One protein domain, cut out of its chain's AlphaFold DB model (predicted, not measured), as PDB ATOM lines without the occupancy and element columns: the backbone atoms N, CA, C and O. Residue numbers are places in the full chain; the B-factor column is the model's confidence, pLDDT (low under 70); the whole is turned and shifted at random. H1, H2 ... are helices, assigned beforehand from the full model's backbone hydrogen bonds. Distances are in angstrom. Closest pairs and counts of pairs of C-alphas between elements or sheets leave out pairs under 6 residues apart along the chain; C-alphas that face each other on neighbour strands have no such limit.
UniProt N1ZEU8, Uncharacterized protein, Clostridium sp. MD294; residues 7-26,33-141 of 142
ATOM      1  N   ALA A   7      16.684  35.463 -19.515       93.44
ATOM      2  CA  ALA A   7      16.366  35.869 -18.149       93.44
ATOM      3  C   ALA A   7      17.576  35.748 -17.207       93.44
ATOM      4  O   ALA A   7      17.863  36.679 -16.453       93.44
ATOM      5  N   GLU A   8      18.316  34.638 -17.275       93.25
ATOM      6  CA  GLU A   8      19.544  34.451 -16.491       93.25
ATOM      7  C   GLU A   8      20.634  35.445 -16.906       93.25
ATOM      8  O   GLU A   8      21.329  35.984 -16.047       93.25
ATOM      9  N   MET A   9      20.784  35.726 -18.204       94.31
ATOM     10  CA  MET A   9      21.733  36.723 -18.704       94.31
ATOM     11  C   MET A   9      21.426  38.112 -18.132       94.31
ATOM     12  O   MET A   9      22.305  38.737 -17.539       94.31
ATOM     13  N   ILE A  10      20.175  38.568 -18.250       94.88
ATOM     14  CA  ILE A  10      19.728  39.862 -17.719       94.88
ATOM     15  C   ILE A  10      19.923  39.914 -16.203       94.88
ATOM     16  O   ILE A  10      20.438  40.899 -15.679       94.88
ATOM     17  N   GLN A  11      19.556  38.848 -15.488       95.50
ATOM     18  CA  GLN A  11      19.728  38.775 -14.042       95.50
ATOM     19  C   GLN A  11      21.201  38.912 -13.639       95.50
ATOM     20  O   GLN A  11      21.515  39.708 -12.754       95.50
ATOM     21  N   ASN A  12      22.103  38.183 -14.297       95.06
ATOM     22  CA  ASN A  12      23.538  38.250 -14.021       95.06
ATOM     23  C   ASN A  12      24.110  39.652 -14.306       95.06
ATOM     24  O   ASN A  12      24.855  40.184 -13.481       95.06
ATOM     25  N   LEU A  13      23.712  40.287 -15.416       94.81
ATOM     26  CA  LEU A  13      24.099  41.667 -15.738       94.81
ATOM     27  C   LEU A  13      23.619  42.653 -14.662       94.81
ATOM     28  O   LEU A  13      24.408  43.455 -14.161       94.81
ATOM     29  N   CYS A  14      22.347  42.572 -14.266       95.38
ATOM     30  CA  CYS A  14      21.759  43.431 -13.236       95.38
ATOM     31  C   CYS A  14      22.443  43.269 -11.873       95.38
ATOM     32  O   CYS A  14      22.657  44.259 -11.173       95.38
ATOM     33  N   ILE A  15      22.795  42.037 -11.494       96.25
ATOM     34  CA  ILE A  15      23.494  41.753 -10.235       96.25
ATOM     35  C   ILE A  15      24.876  42.412 -10.232       96.25
ATOM     36  O   ILE A  15      25.174  43.161  -9.301       96.25
ATOM     37  N   ILE A  16      25.677  42.213 -11.289       95.62
ATOM     38  CA  ILE A  16      26.985  42.874 -11.419       95.62
ATOM     39  C   ILE A  16      26.802  44.389 -11.352       95.62
ATOM     40  O   ILE A  16      27.467  45.063 -10.567       95.62
ATOM     41  N   LYS A  17      25.864  44.939 -12.131       95.06
ATOM     42  CA  LYS A  17      25.630  46.383 -12.197       95.06
ATOM     43  C   LYS A  17      25.316  46.984 -10.830       95.06
ATOM     44  O   LYS A  17      25.927  47.981 -10.449       95.06
ATOM     45  N   LYS A  18      24.428  46.341 -10.071       95.00
ATOM     46  CA  LYS A  18      24.084  46.754  -8.709       95.00
ATOM     47  C   LYS A  18      25.312  46.759  -7.796       95.00
ATOM     48  O   LYS A  18      25.566  47.765  -7.142       95.00
ATOM     49  N   THR A  19      26.100  45.682  -7.797       95.88
ATOM     50  CA  THR A  19      27.333  45.582  -6.996       95.88
ATOM     51  C   THR A  19      28.335  46.684  -7.348       95.88
ATOM     52  O   THR A  19      28.916  47.308  -6.458       95.88
ATOM     53  N   LEU A  20      28.507  46.986  -8.638       94.56
ATOM     54  CA  LEU A  20      29.403  48.055  -9.089       94.56
ATOM     55  C   LEU A  20      28.897  49.451  -8.706       94.56
ATOM     56  O   LEU A  20      29.694  50.331  -8.384       94.56
ATOM     57  N   ASP A  21      27.590  49.687  -8.740       93.06
ATOM     58  CA  ASP A  21      27.031  50.986  -8.365       93.06
ATOM     59  C   ASP A  21      27.080  51.221  -6.849       93.06
ATOM     60  O   ASP A  21      27.337  52.345  -6.414       93.06
ATOM     61  N   GLU A  22      26.928  50.168  -6.043       92.94
ATOM     62  CA  GLU A  22      27.120  50.218  -4.590       92.94
ATOM     63  C   GLU A  22      28.586  50.505  -4.229       92.94
ATOM     64  O   GLU A  22      28.866  51.421  -3.450       92.94
ATOM     65  N   VAL A  23      29.543  49.791  -4.837       91.94
ATOM     66  CA  VAL A  23      30.968  49.964  -4.510       91.94
ATOM     67  C   VAL A  23      31.505  51.336  -4.928       91.94
ATOM     68  O   VAL A  23      32.302  51.934  -4.209       91.94
ATOM     69  N   LYS A  24      31.034  51.911  -6.044       89.44
ATOM     70  CA  LYS A  24      31.402  53.282  -6.458       89.44
ATOM     71  C   LYS A  24      31.143  54.316  -5.375       89.44
ATOM     72  O   LYS A  24      31.888  55.288  -5.251       89.44
ATOM     73  N   GLN A  25      30.069  54.136  -4.613       86.00
ATOM     74  CA  GLN A  25      29.703  55.077  -3.563       86.00
ATOM     75  C   GLN A  25      30.643  54.978  -2.358       86.00
ATOM     76  O   GLN A  25      30.836  55.984  -1.671       86.00
ATOM     77  N   THR A  26      31.259  53.812  -2.128       86.38
ATOM     78  CA  THR A  26      32.098  53.530  -0.955       86.38
ATOM     79  C   THR A  26      33.587  53.785  -1.194       86.38
ATOM     80  O   THR A  26      34.282  54.213  -0.273       86.38
ATOM     81  N   ILE A  33      46.874  51.402  -7.462       92.50
ATOM     82  CA  ILE A  33      48.244  51.602  -7.954       92.50
ATOM     83  C   ILE A  33      48.375  51.380  -9.467       92.50
ATOM     84  O   ILE A  33      49.287  51.921 -10.086       92.50
ATOM     85  N   ASN A  34      47.488  50.574 -10.056       91.88
ATOM     86  CA  ASN A  34      47.417  50.274 -11.482       91.88
ATOM     87  C   ASN A  34      46.041  49.665 -11.835       91.88
ATOM     88  O   ASN A  34      45.221  49.386 -10.953       91.88
ATOM     89  N   ASN A  35      45.805  49.437 -13.131       89.31
ATOM     90  CA  ASN A  35      44.565  48.833 -13.628       89.31
ATOM     91  C   ASN A  35      44.380  47.388 -13.140       89.31
ATOM     92  O   ASN A  35      43.259  46.985 -12.852       89.31
ATOM     93  N   GLU A  36      45.456  46.611 -12.997       90.62
ATOM     94  CA  GLU A  36      45.373  45.227 -12.512       90.62
ATOM     95  C   GLU A  36      44.833  45.149 -11.083       90.62
ATOM     96  O   GLU A  36      43.970  44.324 -10.798       90.62
ATOM     97  N   ALA A  37      45.290  46.034 -10.195       92.88
ATOM     98  CA  ALA A  37      44.802  46.134  -8.826       92.88
ATOM     99  C   ALA A  37      43.337  46.587  -8.789       92.88
ATOM    100  O   ALA A  37      42.563  46.090  -7.973       92.88
ATOM    101  N   PHE A  38      42.944  47.496  -9.686       93.44
ATOM    102  CA  PHE A  38      41.555  47.930  -9.823       93.44
ATOM    103  C   PHE A  38      40.638  46.790 -10.280       93.44
ATOM    104  O   PHE A  38      39.644  46.494  -9.619       93.44
ATOM    105  N   PHE A  39      40.989  46.099 -11.366       93.94
ATOM    106  CA  PHE A  39      40.209  44.965 -11.857       93.94
ATOM    107  C   PHE A  39      40.235  43.784 -10.891       93.94
ATOM    108  O   PHE A  39      39.214  43.128 -10.715       93.94
ATOM    109  N   GLY A  40      41.365  43.527 -10.229       93.62
ATOM    110  CA  GLY A  40      41.466  42.527  -9.168       93.62
ATOM    111  C   GLY A  40      40.489  42.822  -8.034       93.62
ATOM    112  O   GLY A  40      39.719  41.951  -7.649       93.62
ATOM    113  N   PHE A  41      40.437  44.074  -7.574       94.81
ATOM    114  CA  PHE A  41      39.462  44.498  -6.572       94.81
ATOM    115  C   PHE A  41      38.015  44.304  -7.036       94.81
ATOM    116  O   PHE A  41      37.225  43.724  -6.298       94.81
ATOM    117  N   LEU A  42      37.659  44.759  -8.245       94.88
ATOM    118  CA  LEU A  42      36.284  44.637  -8.740       94.88
ATOM    119  C   LEU A  42      35.847  43.178  -8.917       94.88
ATOM    120  O   LEU A  42      34.705  42.850  -8.609       94.88
ATOM    121  N   ASN A  43      36.739  42.314  -9.404       94.62
ATOM    122  CA  ASN A  43      36.450  40.903  -9.661       94.62
ATOM    123  C   ASN A  43      36.150  40.109  -8.381       94.62
ATOM    124  O   ASN A  43      35.331  39.193  -8.428       94.62
ATOM    125  N   GLU A  44      36.766  40.484  -7.259       95.81
ATOM    126  CA  GLU A  44      36.590  39.846  -5.946       95.81
ATOM    127  C   GLU A  44      35.387  40.397  -5.155       95.81
ATOM    128  O   GLU A  44      35.104  39.946  -4.044       95.81
ATOM    129  N   LEU A  45      34.644  41.371  -5.696       95.56
ATOM    130  CA  LEU A  45      33.440  41.871  -5.033       95.56
ATOM    131  C   LEU A  45      32.362  40.792  -4.988       95.56
ATOM    132  O   LEU A  45      31.999  40.208  -6.010       95.56
ATOM    133  N   HIS A  46      31.793  40.583  -3.803       96.00
ATOM    134  CA  HIS A  46      30.658  39.690  -3.637       96.00
ATOM    135  C   HIS A  46      29.369  40.340  -4.140       96.00
ATOM    136  O   HIS A  46      28.974  41.435  -3.733       96.00
ATOM    137  N   CYS A  47      28.698  39.618  -5.021       94.94
ATOM    138  CA  CYS A  47      27.369  39.906  -5.513       94.94
ATOM    139  C   CYS A  47      26.299  39.478  -4.494       94.94
ATOM    140  O   CYS A  47      26.546  38.701  -3.569       94.94
ATOM    141  N   THR A  48      25.057  39.938  -4.677       90.00
ATOM    142  CA  THR A  48      23.938  39.623  -3.763       90.00
ATOM    143  C   THR A  48      23.575  38.135  -3.700       90.00
ATOM    144  O   THR A  48      22.865  37.711  -2.795       90.00
ATOM    145  N   ASN A  49      24.029  37.348  -4.673       89.81
ATOM    146  CA  ASN A  49      23.872  35.896  -4.748       89.81
ATOM    147  C   ASN A  49      25.051  35.125  -4.118       89.81
ATOM    148  O   ASN A  49      25.123  33.911  -4.288       89.81
ATOM    149  N   ASN A  50      25.945  35.810  -3.392       91.56
ATOM    150  CA  ASN A  50      27.119  35.241  -2.724       91.56
ATOM    151  C   ASN A  50      28.202  34.686  -3.672       91.56
ATOM    152  O   ASN A  50      29.137  34.033  -3.217       91.56
ATOM    153  N   GLU A  51      28.099  34.973  -4.968       95.81
ATOM    154  CA  GLU A  51      29.154  34.735  -5.956       95.81
ATOM    155  C   GLU A  51      30.001  35.999  -6.118       95.81
ATOM    156  O   GLU A  51      29.544  37.110  -5.849       95.81
ATOM    157  N   THR A  52      31.241  35.854  -6.553       96.88
ATOM    158  CA  THR A  52      32.095  36.982  -6.934       96.88
ATOM    159  C   THR A  52      31.677  37.543  -8.296       96.88
ATOM    160  O   THR A  52      31.110  36.835  -9.133       96.88
ATOM    161  N   VAL A  53      31.988  38.814  -8.565       95.94
ATOM    162  CA  VAL A  53      31.800  39.414  -9.900       95.94
ATOM    163  C   VAL A  53      32.487  38.571 -10.980       95.94
ATOM    164  O   VAL A  53      31.902  38.352 -12.040       95.94
ATOM    165  N   SER A  54      33.681  38.040 -10.699       94.56
ATOM    166  CA  SER A  54      34.413  37.141 -11.600       94.56
ATOM    167  C   SER A  54      33.624  35.870 -11.944       94.56
ATOM    168  O   SER A  54      33.495  35.506 -13.116       94.56
ATOM    169  N   GLU A  55      33.035  35.209 -10.945       95.00
ATOM    170  CA  GLU A  55      32.209  34.011 -11.147       95.00
ATOM    171  C   GLU A  55      30.966  34.308 -11.989       95.00
ATOM    172  O   GLU A  55      30.634  33.539 -12.896       95.00
ATOM    173  N   VAL A  56      30.310  35.448 -11.754       94.31
ATOM    174  CA  VAL A  56      29.150  35.870 -12.550       94.31
ATOM    175  C   VAL A  56      29.565  36.230 -13.986       94.31
ATOM    176  O   VAL A  56      28.901  35.817 -14.938       94.31
ATOM    177  N   LEU A  57      30.698  36.916 -14.179       92.12
ATOM    178  CA  LEU A  57      31.257  37.209 -15.507       92.12
ATOM    179  C   LEU A  57      31.616  35.940 -16.287       92.12
ATOM    180  O   LEU A  57      31.426  35.895 -17.501       92.12
ATOM    181  N   ASN A  58      32.090  34.888 -15.615       91.56
ATOM    182  CA  ASN A  58      32.371  33.602 -16.257       91.56
ATOM    183  C   ASN A  58      31.104  32.959 -16.838       91.56
ATOM    184  O   ASN A  58      31.162  32.366 -17.912       91.56
ATOM    185  N   LYS A  59      29.944  33.123 -16.188       90.88
ATOM    186  CA  LYS A  59      28.654  32.660 -16.734       90.88
ATOM    187  C   LYS A  59      28.239  33.441 -17.978       90.88
ATOM    188  O   LYS A  59      27.586  32.891 -18.862       90.88
ATOM    189  N   LEU A  60      28.626  34.712 -18.042       89.75
ATOM    190  CA  LEU A  60      28.320  35.616 -19.145       89.75
ATOM    191  C   LEU A  60      29.317  35.527 -20.306       89.75
ATOM    192  O   LEU A  60      29.078  36.181 -21.312       89.75
ATOM    193  N   GLU A  61      30.390  34.733 -20.223       86.19
ATOM    194  CA  GLU A  61      31.499  34.741 -21.195       86.19
ATOM    195  C   GLU A  61      31.043  34.657 -22.663       86.19
ATOM    196  O   GLU A  61      31.577  35.356 -23.516       86.19
ATOM    197  N   HIS A  62      30.007  33.866 -22.962       82.19
ATOM    198  CA  HIS A  62      29.467  33.705 -24.322       82.19
ATOM    199  C   HIS A  62      28.511  34.819 -24.771       82.19
ATOM    200  O   HIS A  62      27.996  34.775 -25.885       82.19
ATOM    201  N   CYS A  63      28.243  35.792 -23.911       85.19
ATOM    202  CA  CYS A  63      27.375  36.938 -24.172       85.19
ATOM    203  C   CYS A  63      28.156  38.261 -24.090       85.19
ATOM    204  O   CYS A  63      27.587  39.320 -24.339       85.19
ATOM    205  N   ILE A  64      29.445  38.217 -23.729       85.44
ATOM    206  CA  ILE A  64      30.306  39.398 -23.645       85.44
ATOM    207  C   ILE A  64      30.771  39.774 -25.060       85.44
ATOM    208  O   ILE A  64      31.282  38.911 -25.781       85.44
ATOM    209  N   PRO A  65      30.635  41.043 -25.478       78.81
ATOM    210  CA  PRO A  65      31.253  41.510 -26.711       78.81
ATOM    211  C   PRO A  65      32.779  41.400 -26.607       78.81
ATOM    212  O   PRO A  65      33.378  41.900 -25.659       78.81
ATOM    213  N   PHE A  66      33.411  40.727 -27.569       74.69
ATOM    214  CA  PHE A  66      34.867  40.565 -27.609       74.69
ATOM    215  C   PHE A  66      35.565  41.681 -28.388       74.69
ATOM    216  O   PHE A  66      34.947  42.334 -29.227       74.69
ATOM    217  N   ALA A  67      36.871  41.837 -28.130       62.06
ATOM    218  CA  ALA A  67      37.743  42.834 -28.760       62.06
ATOM    219  C   ALA A  67      37.198  44.268 -28.628       62.06
ATOM    220  O   ALA A  67      37.124  45.024 -29.594       62.06
ATOM    221  N   LEU A  68      36.792  44.624 -27.407       62.66
ATOM    222  CA  LEU A  68      36.284  45.956 -27.077       62.66
ATOM    223  C   LEU A  68      37.373  47.037 -27.151       62.66
ATOM    224  O   LEU A  68      37.049  48.210 -27.330       62.66
ATOM    225  N   THR A  69      38.647  46.656 -27.013       69.38
ATOM    226  CA  THR A  69      39.798  47.568 -26.982       69.38
ATOM    227  C   THR A  69      40.927  47.106 -27.908       69.38
ATOM    228  O   THR A  69      40.965  45.964 -28.369       69.38
ATOM    229  N   GLU A  70      41.875  48.009 -28.180       70.56
ATOM    230  CA  GLU A  70      43.081  47.712 -28.967       70.56
ATOM    231  C   GLU A  70      43.945  46.624 -28.308       70.56
ATOM    232  O   GLU A  70      44.515  45.784 -29.001       70.56
ATOM    233  N   GLU A  71      43.985  46.583 -26.972       75.56
ATOM    234  CA  GLU A  71      44.713  45.565 -26.212       75.56
ATOM    235  C   GLU A  71      44.103  44.174 -26.420       75.56
ATOM    236  O   GLU A  71      44.808  43.243 -26.827       75.56
ATOM    237  N   SER A  72      42.787  44.029 -26.221       75.69
ATOM    238  CA  SER A  72      42.109  42.753 -26.461       75.69
ATOM    239  C   SER A  72      42.212  42.336 -27.933       75.69
ATOM    240  O   SER A  72      42.492  41.174 -28.230       75.69
ATOM    241  N   PHE A  73      42.104  43.270 -28.878       74.75
ATOM    242  CA  PHE A  73      42.328  42.971 -30.293       74.75
ATOM    243  C   PHE A  73      43.763  42.490 -30.586       74.75
ATOM    244  O   PHE A  73      43.953  41.497 -31.292       74.75
ATOM    245  N   SER A  74      44.786  43.129 -30.010       77.44
ATOM    246  CA  SER A  74      46.186  42.723 -30.188       77.44
ATOM    247  C   SER A  74      46.465  41.331 -29.611       77.44
ATOM    248  O   SER A  74      47.212  40.548 -30.208       77.44
ATOM    249  N   LEU A  75      45.863  40.991 -28.467       79.69
ATOM    250  CA  LEU A  75      45.986  39.664 -27.852       79.69
ATOM    251  C   LEU A  75      45.318  38.586 -28.709       79.69
ATOM    252  O   LEU A  75      45.903  37.523 -28.929       79.69
ATOM    253  N   PHE A  76      44.141  38.882 -29.266       82.06
ATOM    254  CA  PHE A  76      43.483  38.003 -30.229       82.06
ATOM    255  C   PHE A  76      44.381  37.731 -31.437       82.06
ATOM    256  O   PHE A  76      44.656  36.570 -31.751       82.06
ATOM    257  N   MET A  77      44.922  38.782 -32.058       80.88
ATOM    258  CA  MET A  77      45.830  38.635 -33.195       80.88
ATOM    259  C   MET A  77      47.072  37.819 -32.822       80.88
ATOM    260  O   MET A  77      47.452  36.922 -33.569       80.88
ATOM    261  N   SER A  78      47.663  38.050 -31.650       82.69
ATOM    262  CA  SER A  78      48.817  37.276 -31.167       82.69
ATOM    263  C   SER A  78      48.492  35.787 -31.003       82.69
ATOM    264  O   SER A  78      49.313  34.939 -31.349       82.69
ATOM    265  N   SER A  79      47.277  35.453 -30.555       81.12
ATOM    266  CA  SER A  79      46.827  34.059 -30.466       81.12
ATOM    267  C   SER A  79      46.691  33.401 -31.843       81.12
ATOM    268  O   SER A  79      47.140  32.275 -32.024       81.12
ATOM    269  N   CYS A  80      46.159  34.109 -32.844       81.12
ATOM    270  CA  CYS A  80      45.947  33.552 -34.183       81.12
ATOM    271  C   CYS A  80      47.245  33.302 -34.965       81.12
ATOM    272  O   CYS A  80      47.263  32.442 -35.840       81.12
ATOM    273  N   HIS A  81      48.308  34.059 -34.677       82.38
ATOM    274  CA  HIS A  81      49.573  34.002 -35.422       82.38
ATOM    275  C   HIS A  81      50.682  33.228 -34.690       82.38
ATOM    276  O   HIS A  81      51.803  33.151 -35.189       82.38
ATOM    277  N   SER A  82      50.402  32.666 -33.510       83.38
ATOM    278  CA  SER A  82      51.388  31.885 -32.760       83.38
ATOM    279  C   SER A  82      51.517  30.470 -33.326       83.38
ATOM    280  O   SER A  82      50.559  29.704 -33.328       83.38
ATOM    281  N   GLU A  83      52.727  30.093 -33.740       83.00
ATOM    282  CA  GLU A  83      53.055  28.723 -34.178       83.00
ATOM    283  C   GLU A  83      53.250  27.751 -32.998       83.00
ATOM    284  O   GLU A  83      53.236  26.531 -33.163       83.00
ATOM    285  N   ASP A  84      53.425  28.291 -31.793       90.56
ATOM    286  CA  ASP A  84      53.570  27.542 -30.549       90.56
ATOM    287  C   ASP A  84      52.198  27.398 -29.875       90.56
ATOM    288  O   ASP A  84      51.548  28.398 -29.545       90.56
ATOM    289  N   ALA A  85      51.764  26.151 -29.680       85.75
ATOM    290  CA  ALA A  85      50.453  25.824 -29.128       85.75
ATOM    291  C   ALA A  85      50.282  26.268 -27.666       85.75
ATOM    292  O   ALA A  85      49.187  26.673 -27.276       85.75
ATOM    293  N   GLU A  86      51.348  26.226 -26.861       87.31
ATOM    294  CA  GLU A  86      51.307  26.679 -25.469       87.31
ATOM    295  C   GLU A  86      51.175  28.204 -25.416       87.31
ATOM    296  O   GLU A  86      50.321  28.738 -24.704       87.31
ATOM    297  N   LYS A  87      51.957  28.915 -26.236       85.31
ATOM    298  CA  LYS A  87      51.858  30.380 -26.343       85.31
ATOM    299  C   LYS A  87      50.512  30.826 -26.892       85.31
ATOM    300  O   LYS A  87      49.939  31.778 -26.371       85.31
ATOM    301  N   MET A  88      49.986  30.124 -27.893       83.69
ATOM    302  CA  MET A  88      48.657  30.385 -28.445       83.69
ATOM    303  C   MET A  88      47.582  30.294 -27.360       83.69
ATOM    304  O   MET A  88      46.761  31.202 -27.232       83.69
ATOM    305  N   GLU A  89      47.599  29.232 -26.549       85.75
ATOM    306  CA  GLU A  89      46.623  29.064 -25.470       85.75
ATOM    307  C   GLU A  89      46.786  30.124 -24.372       85.75
ATOM    308  O   GLU A  89      45.786  30.611 -23.840       85.75
ATOM    309  N   ASN A  90      48.017  30.538 -24.062       86.88
ATOM    310  CA  ASN A  90      48.261  31.629 -23.119       86.88
ATOM    311  C   ASN A  90      47.711  32.966 -23.645       86.88
ATOM    312  O   ASN A  90      46.925  33.605 -22.948       86.88
ATOM    313  N   PHE A  91      47.987  33.330 -24.904       85.44
ATOM    314  CA  PHE A  91      47.407  34.531 -25.521       85.44
ATOM    315  C   PHE A  91      45.881  34.484 -25.570       85.44
ATOM    316  O   PHE A  91      45.226  35.502 -25.361       85.44
ATOM    317  N   ARG A  92      45.294  33.306 -25.806       83.94
ATOM    318  CA  ARG A  92      43.837  33.130 -25.800       83.94
ATOM    319  C   ARG A  92      43.242  33.396 -24.415       83.94
ATOM    320  O   ARG A  92      42.202  34.044 -24.312       83.94
ATOM    321  N   LYS A  93      43.888  32.913 -23.350       87.56
ATOM    322  CA  LYS A  93      43.467  33.181 -21.964       87.56
ATOM    323  C   LYS A  93      43.586  34.663 -21.622       87.56
ATOM    324  O   LYS A  93      42.639  35.227 -21.073       87.56
ATOM    325  N   ASP A  94      44.699  35.289 -21.992       88.19
ATOM    326  CA  ASP A  94      44.932  36.716 -21.758       88.19
ATOM    327  C   ASP A  94      43.925  37.578 -22.525       88.19
ATOM    328  O   ASP A  94      43.349  38.507 -21.961       88.19
ATOM    329  N   PHE A  95      43.617  37.213 -23.773       88.06
ATOM    330  CA  PHE A  95      42.578  37.850 -24.578       88.06
ATOM    331  C   PHE A  95      41.204  37.819 -23.897       88.06
ATOM    332  O   PHE A  95      40.546  38.855 -23.773       88.06
ATOM    333  N   ILE A  96      40.771  36.644 -23.424       86.38
ATOM    334  CA  ILE A  96      39.474  36.490 -22.745       86.38
ATOM    335  C   ILE A  96      39.448  37.311 -21.453       86.38
ATOM    336  O   ILE A  96      38.457  37.986 -21.168       86.38
ATOM    337  N   LYS A  97      40.537  37.281 -20.677       89.69
ATOM    338  CA  LYS A  97      40.672  38.071 -19.449       89.69
ATOM    339  C   LYS A  97      40.586  39.572 -19.738       89.69
ATOM    340  O   LYS A  97      39.854  40.275 -19.045       89.69
ATOM    341  N   SER A  98      41.281  40.044 -20.772       89.19
ATOM    342  CA  SER A  98      41.246  41.440 -21.217       89.19
ATOM    343  C   SER A  98      39.825  41.857 -21.622       89.19
ATOM    344  O   SER A  98      39.304  42.820 -21.070       89.19
ATOM    345  N   CYS A  99      39.118  41.059 -22.434       89.62
ATOM    346  CA  CYS A  99      37.725  41.351 -22.805       89.62
ATOM    347  C   CYS A  99      36.780  41.433 -21.596       89.62
ATOM    348  O   CYS A  99      35.896  42.287 -21.557       89.62
ATOM    349  N   LYS A 100      36.949  40.555 -20.597       91.75
ATOM    350  CA  LYS A 100      36.146  40.591 -19.362       91.75
ATOM    351  C   LYS A 100      36.404  41.862 -18.559       91.75
ATOM    352  O   LYS A 100      35.451  42.457 -18.068       91.75
ATOM    353  N   ASN A 101      37.660  42.292 -18.455       92.38
ATOM    354  CA  ASN A 101      38.018  43.543 -17.788       92.38
ATOM    355  C   ASN A 101      37.461  44.763 -18.534       92.38
ATOM    356  O   ASN A 101      36.876  45.640 -17.900       92.38
ATOM    357  N   ASP A 102      37.568  44.789 -19.864       90.88
ATOM    358  CA  ASP A 102      37.003  45.850 -20.707       90.88
ATOM    359  C   ASP A 102      35.486  45.952 -20.521       90.88
ATOM    360  O   ASP A 102      34.933  47.034 -20.305       90.88
ATOM    361  N   PHE A 103      34.805  44.806 -20.537       93.00
ATOM    362  CA  PHE A 103      33.369  44.742 -20.310       93.00
ATOM    363  C   PHE A 103      33.000  45.180 -18.890       93.00
ATOM    364  O   PHE A 103      32.063  45.953 -18.699       93.00
ATOM    365  N   LEU A 104      33.762  44.753 -17.884       93.12
ATOM    366  CA  LEU A 104      33.548  45.157 -16.500       93.12
ATOM    367  C   LEU A 104      33.712  46.672 -16.318       93.12
ATOM    368  O   LEU A 104      32.904  47.301 -15.633       93.12
ATOM    369  N   LEU A 105      34.711  47.273 -16.972       92.00
ATOM    370  CA  LEU A 105      34.907  48.722 -16.992       92.00
ATOM    371  C   LEU A 105      33.732  49.439 -17.665       92.00
ATOM    372  O   LEU A 105      33.274  50.471 -17.172       92.00
ATOM    373  N   LEU A 106      33.209  48.892 -18.759       91.69
ATOM    374  CA  LEU A 106      32.032  49.427 -19.435       91.69
ATOM    375  C   LEU A 106      30.802  49.429 -18.503       91.69
ATOM    376  O   LEU A 106      30.168  50.468 -18.313       91.69
ATOM    377  N   LEU A 107      30.516  48.311 -17.826       92.88
ATOM    378  CA  LEU A 107      29.430  48.228 -16.835       92.88
ATOM    379  C   LEU A 107      29.648  49.186 -15.649       92.88
ATOM    380  O   LEU A 107      28.702  49.782 -15.111       92.88
ATOM    381  N   TYR A 108      30.909  49.361 -15.251       91.88
ATOM    382  CA  TYR A 108      31.312  50.311 -14.225       91.88
ATOM    383  C   TYR A 108      31.188  51.769 -14.693       91.88
ATOM    384  O   TYR A 108      30.966  52.646 -13.873       91.88
ATOM    385  N   THR A 109      31.274  52.102 -15.971       90.44
ATOM    386  CA  THR A 109      31.232  53.514 -16.403       90.44
ATOM    387  C   THR A 109      29.831  53.984 -16.772       90.44
ATOM    388  O   THR A 109      29.520  55.161 -16.595       90.44
ATOM    389  N   ILE A 110      28.956  53.073 -17.195       91.00
ATOM    390  CA  ILE A 110      27.598  53.421 -17.617       91.00
ATOM    391  C   ILE A 110      26.759  53.949 -16.462       91.00
ATOM    392  O   ILE A 110      26.679  53.356 -15.384       91.00
ATOM    393  N   SER A 111      26.094  55.065 -16.717       85.75
ATOM    394  CA  SER A 111      25.127  55.704 -15.823       85.75
ATOM    395  C   SER A 111      23.805  56.015 -16.523       85.75
ATOM    396  O   SER A 111      22.812  56.283 -15.851       85.75
ATOM    397  N   ASP A 112      23.787  55.962 -17.854       91.56
ATOM    398  CA  ASP A 112      22.629  56.261 -18.679       91.56
ATOM    399  C   ASP A 112      21.813  54.998 -19.009       91.56
ATOM    400  O   ASP A 112      22.357  53.906 -19.197       91.56
ATOM    401  N   LYS A 113      20.485  55.154 -19.071       92.12
ATOM    402  CA  LYS A 113      19.559  54.044 -19.316       92.12
ATOM    403  C   LYS A 113      19.613  53.547 -20.762       92.12
ATOM    404  O   LYS A 113      19.559  52.344 -20.975       92.12
ATOM    405  N   GLU A 114      19.734  54.441 -21.737       92.44
ATOM    406  CA  GLU A 114      19.823  54.063 -23.151       92.44
ATOM    407  C   GLU A 114      21.106  53.259 -23.406       92.44
ATOM    408  O   GLU A 114      21.079  52.217 -24.058       92.44
ATOM    409  N   GLN A 115      22.225  53.679 -22.812       90.31
ATOM    410  CA  GLN A 115      23.476  52.914 -22.850       90.31
ATOM    411  C   GLN A 115      23.333  51.524 -22.219       90.31
ATOM    412  O   GLN A 115      23.859  50.550 -22.757       90.31
ATOM    413  N   TRP A 116      22.622  51.421 -21.094       94.00
ATOM    414  CA  TRP A 116      22.344  50.141 -20.449       94.00
ATOM    415  C   TRP A 116      21.497  49.219 -21.332       94.00
ATOM    416  O   TRP A 116      21.874  48.066 -21.550       94.00
ATOM    417  N   ASP A 117      20.395  49.734 -21.876       93.88
ATOM    418  CA  ASP A 117      19.482  48.973 -22.730       93.88
ATOM    419  C   ASP A 117      20.221  48.458 -23.986       93.88
ATOM    420  O   ASP A 117      20.110  47.278 -24.329       93.88
ATOM    421  N   ASN A 118      21.094  49.280 -24.584       91.81
ATOM    422  CA  ASN A 118      21.957  48.887 -25.705       91.81
ATOM    423  C   ASN A 118      22.947  47.761 -25.350       91.81
ATOM    424  O   ASN A 118      23.245  46.905 -26.186       91.81
ATOM    425  N   ILE A 119      23.495  47.733 -24.130       91.88
ATOM    426  CA  ILE A 119      24.354  46.618 -23.695       91.88
ATOM    427  C   ILE A 119      23.560  45.332 -23.596       91.88
ATOM    428  O   ILE A 119      24.014  44.301 -24.093       91.88
ATOM    429  N   VAL A 120      22.395  45.388 -22.954       93.62
ATOM    430  CA  VAL A 120      21.544  44.212 -22.778       93.62
ATOM    431  C   VAL A 120      21.163  43.635 -24.142       93.62
ATOM    432  O   VAL A 120      21.288  42.426 -24.344       93.62
ATOM    433  N   GLU A 121      20.794  44.490 -25.099       93.12
ATOM    434  CA  GLU A 121      20.486  44.079 -26.471       93.12
ATOM    435  C   GLU A 121      21.697  43.448 -27.180       93.12
ATOM    436  O   GLU A 121      21.576  42.380 -27.784       93.12
ATOM    437  N   ASN A 122      22.885  44.049 -27.064       91.69
ATOM    438  CA  ASN A 122      24.108  43.493 -27.649       91.69
ATOM    439  C   ASN A 122      24.469  42.125 -27.054       91.69
ATOM    440  O   ASN A 122      24.816  41.201 -27.797       91.69
ATOM    441  N   CYS A 123      24.358  41.971 -25.733       91.94
ATOM    442  CA  CYS A 123      24.584  40.697 -25.058       91.94
ATOM    443  C   CYS A 123      23.580  39.631 -25.515       91.94
ATOM    444  O   CYS A 123      23.983  38.502 -25.801       91.94
ATOM    445  N   GLU A 124      22.301  39.983 -25.663       91.81
ATOM    446  CA  GLU A 124      21.269  39.064 -26.154       91.81
ATOM    447  C   GLU A 124      21.517  38.655 -27.613       91.81
ATOM    448  O   GLU A 124      21.427  37.474 -27.962       91.81
ATOM    449  N   MET A 125      21.893  39.608 -28.472       90.94
ATOM    450  CA  MET A 125      22.266  39.321 -29.857       90.94
ATOM    451  C   MET A 125      23.432  38.323 -29.915       90.94
ATOM    452  O   MET A 125      23.386  37.367 -30.695       90.94
ATOM    453  N   LEU A 126      24.474  38.529 -29.105       89.50
ATOM    454  CA  LEU A 126      25.631  37.633 -29.042       89.50
ATOM    455  C   LEU A 126      25.252  36.253 -28.504       89.50
ATOM    456  O   LEU A 126      25.642  35.247 -29.097       89.50
ATOM    457  N   ARG A 127      24.429  36.197 -27.450       89.44
ATOM    458  CA  ARG A 127      23.901  34.949 -26.889       89.44
ATOM    459  C   ARG A 127      23.178  34.127 -27.955       89.44
ATOM    460  O   ARG A 127      23.462  32.938 -28.099       89.44
ATOM    461  N   ARG A 128      22.290  34.755 -28.739       88.56
ATOM    462  CA  ARG A 128      21.559  34.099 -29.841       88.56
ATOM    463  C   ARG A 128      22.493  33.614 -30.946       88.56
ATOM    464  O   ARG A 128      22.397  32.461 -31.348       88.56
ATOM    465  N   LYS A 129      23.419  34.461 -31.409       86.81
ATOM    466  CA  LYS A 129      24.392  34.088 -32.453       86.81
ATOM    467  C   LYS A 129      25.241  32.891 -32.030       86.81
ATOM    468  O   LYS A 129      25.387  31.936 -32.787       86.81
ATOM    469  N   ASN A 130      25.762  32.923 -30.806       82.94
ATOM    470  CA  ASN A 130      26.594  31.847 -30.280       82.94
ATOM    471  C   ASN A 130      25.792  30.560 -30.054       82.94
ATOM    472  O   ASN A 130      26.317  29.478 -30.310       82.94
ATOM    473  N   TYR A 131      24.519  30.661 -29.659       80.94
ATOM    474  CA  TYR A 131      23.609  29.517 -29.602       80.94
ATOM    475  C   TYR A 131      23.467  28.835 -30.973       80.94
ATOM    476  O   TYR A 131      23.694  27.631 -31.074       80.94
ATOM    477  N   THR A 132      23.187  29.600 -32.033       81.50
ATOM    478  CA  THR A 132      23.044  29.065 -33.400       81.50
ATOM    479  C   THR A 132      24.319  28.373 -33.883       81.50
ATOM    480  O   THR A 132      24.262  27.226 -34.316       81.50
ATOM    481  N   ILE A 133      25.486  29.007 -33.716       80.12
ATOM    482  CA  ILE A 133      26.782  28.421 -34.113       80.12
ATOM    483  C   ILE A 133      27.050  27.103 -33.369       80.12
ATOM    484  O   ILE A 133      27.623  26.162 -33.922       80.12
ATOM    485  N   MET A 134      26.666  27.017 -32.092       74.06
ATOM    486  CA  MET A 134      26.824  25.792 -31.309       74.06
ATOM    487  C   MET A 134      25.883  24.673 -31.763       74.06
ATOM    488  O   MET A 134      26.285  23.509 -31.729       74.06
ATOM    489  N   GLU A 135      24.652  24.994 -32.161       76.44
ATOM    490  CA  GLU A 135      23.728  24.014 -32.738       76.44
ATOM    491  C   GLU A 135      24.232  23.487 -34.084       76.44
ATOM    492  O   GLU A 135      24.272  22.273 -34.276       76.44
ATOM    493  N   GLU A 136      24.704  24.365 -34.970       76.56
ATOM    494  CA  GLU A 136      25.278  23.985 -36.269       76.56
ATOM    495  C   GLU A 136      26.458  23.017 -36.100       76.56
ATOM    496  O   GLU A 136      26.453  21.920 -36.658       76.56
ATOM    497  N   LYS A 137      27.415  23.345 -35.220       74.19
ATOM    498  CA  LYS A 137      28.565  22.472 -34.922       74.19
ATOM    499  C   LYS A 137      28.176  21.117 -34.330       74.19
ATOM    500  O   LYS A 137      28.916  20.150 -34.489       74.19
ATOM    501  N   ARG A 138      27.055  21.037 -33.605       71.44
ATOM    502  CA  ARG A 138      26.537  19.766 -33.072       71.44
ATOM    503  C   ARG A 138      25.930  18.898 -34.167       71.44
ATOM    504  O   ARG A 138      26.080  17.684 -34.105       71.44
ATOM    505  N   MET A 139      25.271  19.512 -35.145       66.81
ATOM    506  CA  MET A 139      24.682  18.809 -36.285       66.81
ATOM    507  C   MET A 139      25.745  18.290 -37.261       66.81
ATOM    508  O   MET A 139      25.552  17.228 -37.836       66.81
ATOM    509  N   GLU A 140      26.877  18.982 -37.412       67.06
ATOM    510  CA  GLU A 140      28.012  18.532 -38.242       67.06
ATOM    511  C   GLU A 140      28.778  17.327 -37.661       67.06
ATOM    512  O   GLU A 140      29.561  16.691 -38.364       67.06
ATOM    513  N   GLN A 141      28.589  17.024 -36.374       59.78
ATOM    514  CA  GLN A 141      29.266  15.929 -35.665       59.78
ATOM    515  C   GLN A 141      28.411  14.650 -35.547       59.78
ATOM    516  O   GLN A 141      28.857  13.688 -34.917       59.78
TER     517      GLN A 141
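AT A GLANCE: This is residues 7 to 26 and 33 to 141 of the 142 residues of an uncharacterized protein of Clostridium sp. MD294 (UniProt N1ZEU8). The long helices H5 and H6 make a V, with H1 crossing near its closed end and H4 folded back along H5 as a hairpin. Short H3 packs on H1; residues 132 to 141, of which 132 to 139 belong to H6, stick out. The printed part has 129 residues with six named helices, H1 to H6 in order, and no named strand: all helix, compact, radius of gyration of the C-alphas 15.9 A, spans 46 by 39 by 28 A.

IN THESE COORDINATES: H1, residues 7 to 26, is 29.2 A long and begins at C-alpha 7 (16.366, 35.869, -18.149). H2 is residues 35 to 43, H3 53 to 59, H4 70 to 80. H5, residues 85 to 109, spans 36.0 A; H6, residues 113 to 139, spans 39.4 A, ending at C-alpha 139 (24.682, 18.809, -36.285).

HOW THE PARTS SIT: H1 touches H5 with residues 16 to 21 alone; the closest C-alphas, Leu 20 and Tyr 108, are 5.9 A apart. H4 and H5 form a hairpin at a shallow tilt of 22 degrees; their closest C-alphas, Ser 79 and Met 88, are 4.6 A apart. Every O i to N i+4 pair is within hydrogen-bond range in H2 to H6, and 14 of 16 in H1.

THE WHOLE: Residues 27 to 32 are not printed; C-alphas 26 and 33 are 17.7 A apart. Residues 67 to 69 and 139 to 141 have pLDDT under 70.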